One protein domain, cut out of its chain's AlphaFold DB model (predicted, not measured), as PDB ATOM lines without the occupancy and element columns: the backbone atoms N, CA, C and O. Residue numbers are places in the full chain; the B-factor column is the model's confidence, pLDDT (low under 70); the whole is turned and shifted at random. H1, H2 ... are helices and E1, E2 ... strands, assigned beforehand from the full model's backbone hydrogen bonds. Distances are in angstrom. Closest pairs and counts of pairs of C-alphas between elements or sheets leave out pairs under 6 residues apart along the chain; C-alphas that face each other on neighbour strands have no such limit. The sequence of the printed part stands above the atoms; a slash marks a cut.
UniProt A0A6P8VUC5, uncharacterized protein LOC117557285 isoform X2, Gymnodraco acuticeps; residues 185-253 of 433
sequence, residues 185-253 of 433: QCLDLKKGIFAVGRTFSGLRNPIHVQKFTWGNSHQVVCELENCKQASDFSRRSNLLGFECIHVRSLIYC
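Overview. This is residues 185 to 253 of the 433 residues of the protein "uncharacterized protein LOC117557285 isoform X2" of Gymnodraco acuticeps (UniProt A0A6P8VUC5). A twisted four-stranded sheet has short helix H2 crossing one face, while longer helix H1 sits beside its E4 edge. The printed part has 69 residues, with four named strands, then two named helices. The sheet, E1, E2, E3, E4, is a meander, each strand the antiparallel neighbour of the one before. The class is mixed, helices and strands; the whole is compact, radius of gyration of the C-alphas 12.2 A, spanning 34 by 27 by 18 A.

Arrangement. E1, residues 185 to 188, and E2, residues 193 to 197, form a hairpin, N 185 and O 195 within hydrogen-bond range at 2.9 A. E2 and E3, residues 206 to 212, form another, N 194 and O 209 at 2.8 A. E3 and E4, residues 219 to 222, form a third, N 210 and O 221 at 2.8 A. H1, residues 225 to 236, only grazes the sheet with residues 227 to 231. H2, residues 245 to 252, is on the sheet at a height of 8.4 A and runs across the strands; its closest C-alphas with E2 are His 246 and Val 196, 6.4 A. H1 has every O i to N i+4 pair within range; H2 has 1 of 4, and 3 of 5 O i to N i+3 pairs.

Along the chain. E1 begins at C-alpha 185 (-32.260, 48.389, -20.534). E3 is 19.0 A long, H1 16.4 A. H2 ends at C-alpha 252 (-30.573, 39.068, -18.767).

Size, cuts and confidence. The farthest C-alphas, Gly 202 and Asn 216, are 37.9 A apart. The printed part has no cut and no long link; residue 216 has pLDDT under 70.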
ATOM      1  N   GLN A 185     -31.061  47.936 -19.841       93.31
ATOM      2  CA  GLN A 185     -32.260  48.389 -20.534       93.31
ATOM      3  C   GLN A 185     -31.937  48.646 -22.005       93.31
ATOM      4  O   GLN A 185     -30.967  49.337 -22.321       93.31
ATOM      5  N   CYS A 186     -32.781  48.142 -22.905       92.44
ATOM      6  CA  CYS A 186     -32.682  48.437 -24.333       92.44
ATOM      7  C   CYS A 186     -33.045  49.903 -24.611       92.44
ATOM      8  O   CYS A 186     -34.129  50.371 -24.238       92.44
ATOM      9  N   LEU A 187     -32.133  50.629 -25.261       90.56
ATOM     10  CA  LEU A 187     -32.345  52.016 -25.666       90.56
ATOM     11  C   LEU A 187     -32.755  52.132 -27.129       90.56
ATOM     12  O   LEU A 187     -33.603  52.958 -27.440       90.56
ATOM     13  N   ASP A 188     -32.157  51.323 -27.999       89.38
ATOM     14  CA  ASP A 188     -32.405  51.323 -29.437       89.38
ATOM     15  C   ASP A 188     -32.206  49.905 -29.976       89.38
ATOM     16  O   ASP A 188     -31.076  49.424 -30.076       89.38
ATOM     17  N   LEU A 189     -33.308  49.223 -30.293       86.94
ATOM     18  CA  LEU A 189     -33.253  47.835 -30.747       86.94
ATOM     19  C   LEU A 189     -32.645  47.720 -32.151       86.94
ATOM     20  O   LEU A 189     -31.885  46.788 -32.402       86.94
ATOM     21  N   LYS A 190     -32.927  48.681 -33.042       85.44
ATOM     22  CA  LYS A 190     -32.441  48.669 -34.432       85.44
ATOM     23  C   LYS A 190     -30.921  48.805 -34.489       85.44
ATOM     24  O   LYS A 190     -30.278  48.125 -35.278       85.44
ATOM     25  N   LYS A 191     -30.345  49.647 -33.625       86.81
ATOM     26  CA  LYS A 191     -28.885  49.842 -33.523       86.81
ATOM     27  C   LYS A 191     -28.206  48.917 -32.506       86.81
ATOM     28  O   LYS A 191     -26.980  48.951 -32.378       86.81
ATOM     29  N   GLY A 192     -28.978  48.116 -31.767       89.62
ATOM     30  CA  GLY A 192     -28.479  47.241 -30.708       89.62
ATOM     31  C   GLY A 192     -27.830  47.999 -29.547       89.62
ATOM     32  O   GLY A 192     -26.834  47.529 -29.002       89.62
ATOM     33  N   ILE A 193     -28.338  49.185 -29.191       92.19
ATOM     34  CA  ILE A 193     -27.777  50.025 -28.120       92.19
ATOM     35  C   ILE A 193     -28.550  49.810 -26.819       92.19
ATOM     36  O   ILE A 193     -29.777  49.924 -26.765       92.19
ATOM     37  N   PHE A 194     -27.812  49.580 -25.738       94.06
ATOM     38  CA  PHE A 194     -28.332  49.317 -24.402       94.06
ATOM     39  C   PHE A 194     -27.673  50.239 -23.372       94.06
ATOM     40  O   PHE A 194     -26.512  50.626 -23.510       94.06
ATOM     41  N   ALA A 195     -28.407  50.568 -22.312       94.12
ATOM     42  CA  ALA A 195     -27.854  51.120 -21.081       94.12
ATOM     43  C   ALA A 195     -27.599  49.977 -20.097       94.12
ATOM     44  O   ALA A 195     -28.470  49.132 -19.906       94.12
ATOM     45  N   VAL A 196     -26.441  49.969 -19.439       94.00
ATOM     46  CA  VAL A 196     -26.066  48.966 -18.432       94.00
ATOM     47  C   VAL A 196     -25.475  49.663 -17.214       94.00
ATOM     48  O   VAL A 196     -24.769  50.660 -17.344       94.00
ATOM     49  N   GLY A 197     -25.742  49.163 -16.008       92.62
ATOM     50  CA  GLY A 197     -25.091  49.667 -14.799       92.62
ATOM     51  C   GLY A 197     -23.572  49.467 -14.851       92.62
ATOM     52  O   GLY A 197     -23.094  48.383 -15.167       92.62
ATOM     53  N   ARG A 198     -22.786  50.490 -14.502       90.94
ATOM     54  CA  ARG A 198     -21.314  50.420 -14.534       90.94
ATOM     55  C   ARG A 198     -20.729  49.377 -13.574       90.94
ATOM     56  O   ARG A 198     -19.699  48.778 -13.885       90.94
ATOM     57  N   THR A 199     -21.348  49.192 -12.408       87.56
ATOM     58  CA  THR A 199     -20.862  48.341 -11.309       87.56
ATOM     59  C   THR A 199     -21.987  47.494 -10.707       87.56
ATOM     60  O   THR A 199     -23.152  47.888 -10.720       87.56
ATOM     61  N   PHE A 200     -21.635  46.335 -10.135       83.44
ATOM     62  CA  PHE A 200     -22.585  45.446  -9.442       83.44
ATOM     63  C   PHE A 200     -23.063  46.013  -8.099       83.44
ATOM     64  O   PHE A 200     -24.170  45.722  -7.648       83.44
ATOM     65  N   SER A 201     -22.224  46.826  -7.457       80.00
ATOM     66  CA  SER A 201     -22.459  47.418  -6.143       80.00
ATOM     67  C   SER A 201     -22.309  48.938  -6.183       80.00
ATOM     68  O   SER A 201     -21.532  49.470  -6.981       80.00
ATOM     69  N   GLY A 202     -22.998  49.627  -5.272       76.56
ATOM     70  CA  GLY A 202     -22.935  51.082  -5.129       76.56
ATOM     71  C   GLY A 202     -23.811  51.835  -6.132       76.56
ATOM     72  O   GLY A 202     -24.837  51.327  -6.583       76.56
ATOM     73  N   LEU A 203     -23.411  53.069  -6.456       75.31
ATOM     74  CA  LEU A 203     -24.103  53.920  -7.426       75.31
ATOM     75  C   LEU A 203     -24.022  53.308  -8.828       75.31
ATOM     76  O   LEU A 203     -22.954  53.222  -9.432       75.31
ATOM     77  N   ARG A 204     -25.178  52.909  -9.353       80.56
ATOM     78  CA  ARG A 204     -25.319  52.276 -10.666       80.56
ATOM     79  C   ARG A 204     -25.376  53.328 -11.767       80.56
ATOM     80  O   ARG A 204     -26.411  53.495 -12.399       80.56
ATOM     81  N   ASN A 205     -24.287  54.062 -11.976       86.75
ATOM     82  CA  ASN A 205     -24.214  55.008 -13.091       86.75
ATOM     83  C   ASN A 205     -24.349  54.223 -14.405       86.75
ATOM     84  O   ASN A 205     -23.628  53.232 -14.571       86.75
ATOM     85  N   PRO A 206     -25.266  54.601 -15.307       91.62
ATOM     86  CA  PRO A 206     -25.435  53.888 -16.556       91.62
ATOM     87  C   PRO A 206     -24.279  54.199 -17.503       91.62
ATOM     88  O   PRO A 206     -23.775  55.321 -17.536       91.62
ATOM     89  N   ILE A 207     -23.894  53.190 -18.267       93.12
ATOM     90  CA  ILE A 207     -23.008  53.291 -19.422       93.12
ATOM     91  C   ILE A 207     -23.734  52.730 -20.640       93.12
ATOM     92  O   ILE A 207     -24.638  51.901 -20.506       93.12
ATOM     93  N   HIS A 208     -23.320  53.150 -21.821       94.12
ATOM     94  CA  HIS A 208     -23.803  52.617 -23.079       94.12
ATOM     95  C   HIS A 208     -22.980  51.405 -23.510       94.12
ATOM     96  O   HIS A 208     -21.757  51.348 -23.376       94.12
ATOM     97  N   VAL A 209     -23.664  50.410 -24.052       94.12
ATOM     98  CA  VAL A 209     -23.043  49.282 -24.742       94.12
ATOM     99  C   VAL A 209     -23.812  49.024 -26.026       94.12
ATOM    100  O   VAL A 209     -25.017  49.263 -26.097       94.12
ATOM    101  N   GLN A 210     -23.114  48.527 -27.033       93.00
ATOM    102  CA  GLN A 210     -23.691  48.133 -28.302       93.00
ATOM    103  C   GLN A 210     -23.452  46.642 -28.506       93.00
ATOM    104  O   GLN A 210     -22.310  46.184 -28.445       93.00
ATOM    105  N   LYS A 211     -24.530  45.889 -28.713       91.31
ATOM    106  CA  LYS A 211     -24.497  44.472 -29.077       91.31
ATOM    107  C   LYS A 211     -25.468  44.258 -30.227       91.31
ATOM    108  O   LYS A 211     -26.680  44.214 -30.038       91.31
ATOM    109  N   PHE A 212     -24.904  44.134 -31.416       87.12
ATOM    110  CA  PHE A 212     -25.611  43.858 -32.651       87.12
ATOM    111  C   PHE A 212     -24.915  42.677 -33.324       87.12
ATOM    112  O   PHE A 212     -23.816  42.815 -33.853       87.12
ATOM    113  N   THR A 213     -25.515  41.492 -33.214       81.25
ATOM    114  CA  THR A 213     -24.907  40.222 -33.650       81.25
ATOM    115  C   THR A 213     -25.533  39.660 -34.925       81.25
ATOM    116  O   THR A 213     -25.229  38.536 -35.307       81.25
ATOM    117  N   TRP A 214     -26.427  40.414 -35.566       74.88
ATOM    118  CA  TRP A 214     -27.206  39.971 -36.721       74.88
ATOM    119  C   TRP A 214     -26.700  40.670 -37.990       74.88
ATOM    120  O   TRP A 214     -26.390  41.857 -37.958       74.88
ATOM    121  N   GLY A 215     -26.647  39.953 -39.114       71.50
ATOM    122  CA  GLY A 215     -26.192  40.500 -40.399       71.50
ATOM    123  C   GLY A 215     -24.676  40.722 -40.498       71.50
ATOM    124  O   GLY A 215     -23.901  40.272 -39.658       71.50
ATOM    125  N   ASN A 216     -24.247  41.433 -41.548       67.75
ATOM    126  CA  ASN A 216     -22.827  41.638 -41.882       67.75
ATOM    127  C   ASN A 216     -22.111  42.671 -40.988       67.75
ATOM    128  O   ASN A 216     -20.910  42.887 -41.126       67.75
ATOM    129  N   SER A 217     -22.828  43.322 -40.070       70.69
ATOM    130  CA  SER A 217     -22.326  44.394 -39.206       70.69
ATOM    131  C   SER A 217     -22.239  43.956 -37.741       70.69
ATOM    132  O   SER A 217     -22.778  44.615 -36.857       70.69
ATOM    133  N   HIS A 218     -21.536  42.854 -37.461       79.69
ATOM    134  CA  HIS A 218     -21.330  42.372 -36.091       79.69
ATOM    135  C   HIS A 218     -20.581  43.411 -35.231       79.69
ATOM    136  O   HIS A 218     -19.377  43.625 -35.392       79.69
ATOM    137  N   GLN A 219     -21.288  44.051 -34.296       86.25
ATOM    138  CA  GLN A 219     -20.753  45.089 -33.415       86.25
ATOM    139  C   GLN A 219     -20.996  44.735 -31.950       86.25
ATOM    140  O   GLN A 219     -22.132  44.659 -31.485       86.25
ATOM    141  N   VAL A 220     -19.902  44.553 -31.208       90.06
ATOM    142  CA  VAL A 220     -19.914  44.281 -29.768       90.06
ATOM    143  C   VAL A 220     -18.931  45.229 -29.089       90.06
ATOM    144  O   VAL A 220     -17.724  44.986 -29.061       90.06
ATOM    145  N   VAL A 221     -19.443  46.354 -28.587       90.94
ATOM    146  CA  VAL A 221     -18.630  47.465 -28.075       90.94
ATOM    147  C   VAL A 221     -19.175  47.957 -26.735       90.94
ATOM    148  O   VAL A 221     -20.374  48.149 -26.559       90.94
ATOM    149  N   CYS A 222     -18.282  48.197 -25.778       93.25
ATOM    150  CA  CYS A 222     -18.600  48.848 -24.505       93.25
ATOM    151  C   CYS A 222     -18.115  50.303 -24.530       93.25
ATOM    152  O   CYS A 222     -17.056  50.577 -25.090       93.25
ATOM    153  N   GLU A 223     -18.837  51.235 -23.902       91.69
ATOM    154  CA  GLU A 223     -18.409  52.638 -23.778       91.69
ATOM    155  C   GLU A 223     -17.081  52.782 -23.017       91.69
ATOM    156  O   GLU A 223     -16.265  53.643 -23.359       91.69
ATOM    157  N   LEU A 224     -16.834  51.930 -22.016       91.00
ATOM    158  CA  LEU A 224     -15.680  52.059 -21.132       91.00
ATOM    159  C   LEU A 224     -14.359  51.699 -21.817       91.00
ATOM    160  O   LEU A 224     -14.211  50.632 -22.412       91.00
ATOM    161  N   GLU A 225     -13.360  52.562 -21.637       90.06
ATOM    162  CA  GLU A 225     -12.047  52.415 -22.267       90.06
ATOM    163  C   GLU A 225     -11.301  51.150 -21.816       90.06
ATOM    164  O   GLU A 225     -10.716  50.451 -22.633       90.06
ATOM    165  N   ASN A 226     -11.402  50.779 -20.537       90.75
ATOM    166  CA  ASN A 226     -10.808  49.538 -20.032       90.75
ATOM    167  C   ASN A 226     -11.415  48.284 -20.686       90.75
ATOM    168  O   ASN A 226     -10.708  47.310 -20.933       90.75
ATOM    169  N   CYS A 227     -12.717  48.296 -20.988       91.56
ATOM    170  CA  CYS A 227     -13.377  47.201 -21.691       91.56
ATOM    171  C   CYS A 227     -12.973  47.146 -23.167       91.56
ATOM    172  O   CYS A 227     -12.827  46.048 -23.699       91.56
ATOM    173  N   LYS A 228     -12.761  48.301 -23.812       90.25
ATOM    174  CA  LYS A 228     -12.245  48.366 -25.189       90.25
ATOM    175  C   LYS A 228     -10.834  47.805 -25.272       90.25
ATOM    176  O   LYS A 228     -10.617  46.873 -26.031       90.25
ATOM    177  N   GLN A 229      -9.936  48.261 -24.400       90.75
ATOM    178  CA  GLN A 229      -8.562  47.757 -24.326       90.75
ATOM    179  C   GLN A 229      -8.515  46.243 -24.074       90.75
ATOM    180  O   GLN A 229      -7.741  45.535 -24.713       90.75
ATOM    181  N   ALA A 230      -9.367  45.723 -23.183       89.31
ATOM    182  CA  ALA A 230      -9.455  44.283 -22.937       89.31
ATOM    183  C   ALA A 230      -9.981  43.503 -24.159       89.31
ATOM    184  O   ALA A 230      -9.497  42.407 -24.446       89.31
ATOM    185  N   SER A 231     -10.935  44.075 -24.899       88.75
ATOM    186  CA  SER A 231     -11.441  43.503 -26.153       88.75
ATOM    187  C   SER A 231     -10.376  43.512 -27.252       88.75
ATOM    188  O   SER A 231     -10.147  42.492 -27.898       88.75
ATOM    189  N   ASP A 232      -9.643  44.618 -27.396       89.19
ATOM    190  CA  ASP A 232      -8.521  44.741 -28.328       89.19
ATOM    191  C   ASP A 232      -7.418  43.727 -28.028       89.19
ATOM    192  O   ASP A 232      -6.935  43.048 -28.934       89.19
ATOM    193  N   PHE A 233      -7.046  43.588 -26.754       89.75
ATOM    194  CA  PHE A 233      -6.061  42.606 -26.311       89.75
ATOM    195  C   PHE A 233      -6.510  41.171 -26.608       89.75
ATOM    196  O   PHE A 233      -5.733  40.372 -27.133       89.75
ATOM    197  N   SER A 234      -7.775  40.853 -26.323       88.00
ATOM    198  CA  SER A 234      -8.344  39.525 -26.577       88.00
ATOM    199  C   SER A 234      -8.350  39.194 -28.068       88.00
ATOM    200  O   SER A 234      -7.920  38.112 -28.455       88.00
ATOM    201  N   ARG A 235      -8.730  40.158 -28.917       87.06
ATOM    202  CA  ARG A 235      -8.673  40.030 -30.379       87.06
ATOM    203  C   ARG A 235      -7.251  39.781 -30.881       87.06
ATOM    204  O   ARG A 235      -7.055  38.876 -31.680       87.06
ATOM    205  N   ARG A 236      -6.259  40.535 -30.394       90.19
ATOM    206  CA  ARG A 236      -4.840  40.325 -30.752       90.19
ATOM    207  C   ARG A 236      -4.304  38.971 -30.283       90.19
ATOM    208  O   ARG A 236      -3.388  38.441 -30.893       90.19
ATOM    209  N   SER A 237      -4.890  38.420 -29.224       91.06
ATOM    210  CA  SER A 237      -4.528  37.119 -28.651       91.06
ATOM    211  C   SER A 237      -5.350  35.955 -29.225       91.06
ATOM    212  O   SER A 237      -5.309  34.863 -28.667       91.06
ATOM    213  N   ASN A 238      -6.123  36.172 -30.299       86.56
ATOM    214  CA  ASN A 238      -7.023  35.182 -30.909       86.56
ATOM    215  C   ASN A 238      -8.088  34.592 -29.963       86.56
ATOM    216  O   ASN A 238      -8.633  33.519 -30.210       86.56
ATOM    217  N   LEU A 239      -8.456  35.317 -28.904       83.00
ATOM    218  CA  LEU A 239      -9.587  34.980 -28.038       83.00
ATOM    219  C   LEU A 239     -10.881  35.548 -28.643       83.00
ATOM    220  O   LEU A 239     -11.428  36.560 -28.192       83.00
ATOM    221  N   LEU A 240     -11.341  34.896 -29.713       73.50
ATOM    222  CA  LEU A 240     -12.566  35.226 -30.439       73.50
ATOM    223  C   LEU A 240     -13.779  34.864 -29.566       73.50
ATOM    224  O   LEU A 240     -14.034  33.696 -29.302       73.50
ATOM    225  N   GLY A 241     -14.502  35.869 -29.068       80.06
ATOM    226  CA  GLY A 241     -15.640  35.677 -28.153       80.06
ATOM    227  C   GLY A 241     -15.485  36.352 -26.792       80.06
ATOM    228  O   GLY A 241     -16.347  36.199 -25.927       80.06
ATOM    229  N   PHE A 242     -14.416  37.125 -26.579       86.62
ATOM    230  CA  PHE A 242     -14.333  37.976 -25.398       86.62
ATOM    231  C   PHE A 242     -15.484  38.991 -25.371       86.62
ATOM    232  O   PHE A 242     -15.582  39.886 -26.211       86.62
ATOM    233  N   GLU A 243     -16.309  38.896 -24.335       90.62
ATOM    234  CA  GLU A 243     -17.299  39.901 -23.982       90.62
ATOM    235  C   GLU A 243     -17.013  40.404 -22.565       90.62
ATOM    236  O   GLU A 243     -16.800  39.623 -21.633       90.62
ATOM    237  N   CYS A 244     -17.030  41.723 -22.363       91.81
ATOM    238  CA  CYS A 244     -16.894  42.263 -21.014       91.81
ATOM    239  C   CYS A 244     -18.152  41.975 -20.177       91.81
ATOM    240  O   CYS A 244     -19.235  41.721 -20.705       91.81
ATOM    241  N   ILE A 245     -18.038  42.099 -18.852       91.44
ATOM    242  CA  ILE A 245     -19.156  41.896 -17.915       91.44
ATOM    243  C   ILE A 245     -20.412  42.717 -18.266       91.44
ATOM    244  O   ILE A 245     -21.525  42.273 -17.987       91.44
ATOM    245  N   HIS A 246     -20.252  43.889 -18.892       93.75
ATOM    246  CA  HIS A 246     -21.357  44.766 -19.289       93.75
ATOM    247  C   HIS A 246     -22.134  44.200 -20.475       93.75
ATOM    248  O   HIS A 246     -23.359  44.168 -20.429       93.75
ATOM    249  N   VAL A 247     -21.434  43.695 -21.493       93.62
ATOM    250  CA  VAL A 247     -22.043  43.061 -22.673       93.62
ATOM    251  C   VAL A 247     -22.658  41.710 -22.304       93.62
ATOM    252  O   VAL A 247     -23.794  41.428 -22.676       93.62
ATOM    253  N   ARG A 248     -21.958  40.901 -21.500       92.81
ATOM    254  CA  ARG A 248     -22.451  39.590 -21.045       92.81
ATOM    255  C   ARG A 248     -23.735  39.697 -20.221       92.81
ATOM    256  O   ARG A 248     -24.590  38.821 -20.284       92.81
ATOM    257  N   SER A 249     -23.902  40.796 -19.482       93.94
ATOM    258  CA  SER A 249     -25.116  41.059 -18.697       93.94
ATOM    259  C   SER A 249     -26.365  41.297 -19.554       93.94
ATOM    260  O   SER A 249     -27.472  41.180 -19.034       93.94
ATOM    261  N   LEU A 250     -26.218  41.586 -20.854       92.94
ATOM    262  CA  LEU A 250     -27.350  41.831 -21.757       92.94
ATOM    263  C   LEU A 250     -28.215  40.593 -22.003       92.94
ATOM    264  O   LEU A 250     -29.375  40.743 -22.367       92.94
ATOM    265  N   ILE A 251     -27.689  39.387 -21.763       91.75
ATOM    266  CA  ILE A 251     -28.462  38.134 -21.851       91.75
ATOM    267  C   ILE A 251     -29.658  38.160 -20.885       91.75
ATOM    268  O   ILE A 251     -30.694  37.566 -21.158       91.75
ATOM    269  N   TYR A 252     -29.531  38.894 -19.777       91.75
ATOM    270  CA  TYR A 252     -30.573  39.068 -18.767       91.75
ATOM    271  C   TYR A 252     -31.297  40.420 -18.889       91.75
ATOM    272  O   TYR A 252     -31.996  40.833 -17.964       91.75
ATOM    273  N   CYS A 253     -31.123  41.141 -20.004       90.12
ATOM    274  CA  CYS A 253     -31.829  42.396 -20.235       90.12
ATOM    275  C   CYS A 253     -33.330  42.122 -20.399       90.12
ATOM    276  O   CYS A 253     -33.709  41.338 -21.272       90.12
TER     277      CYS A 253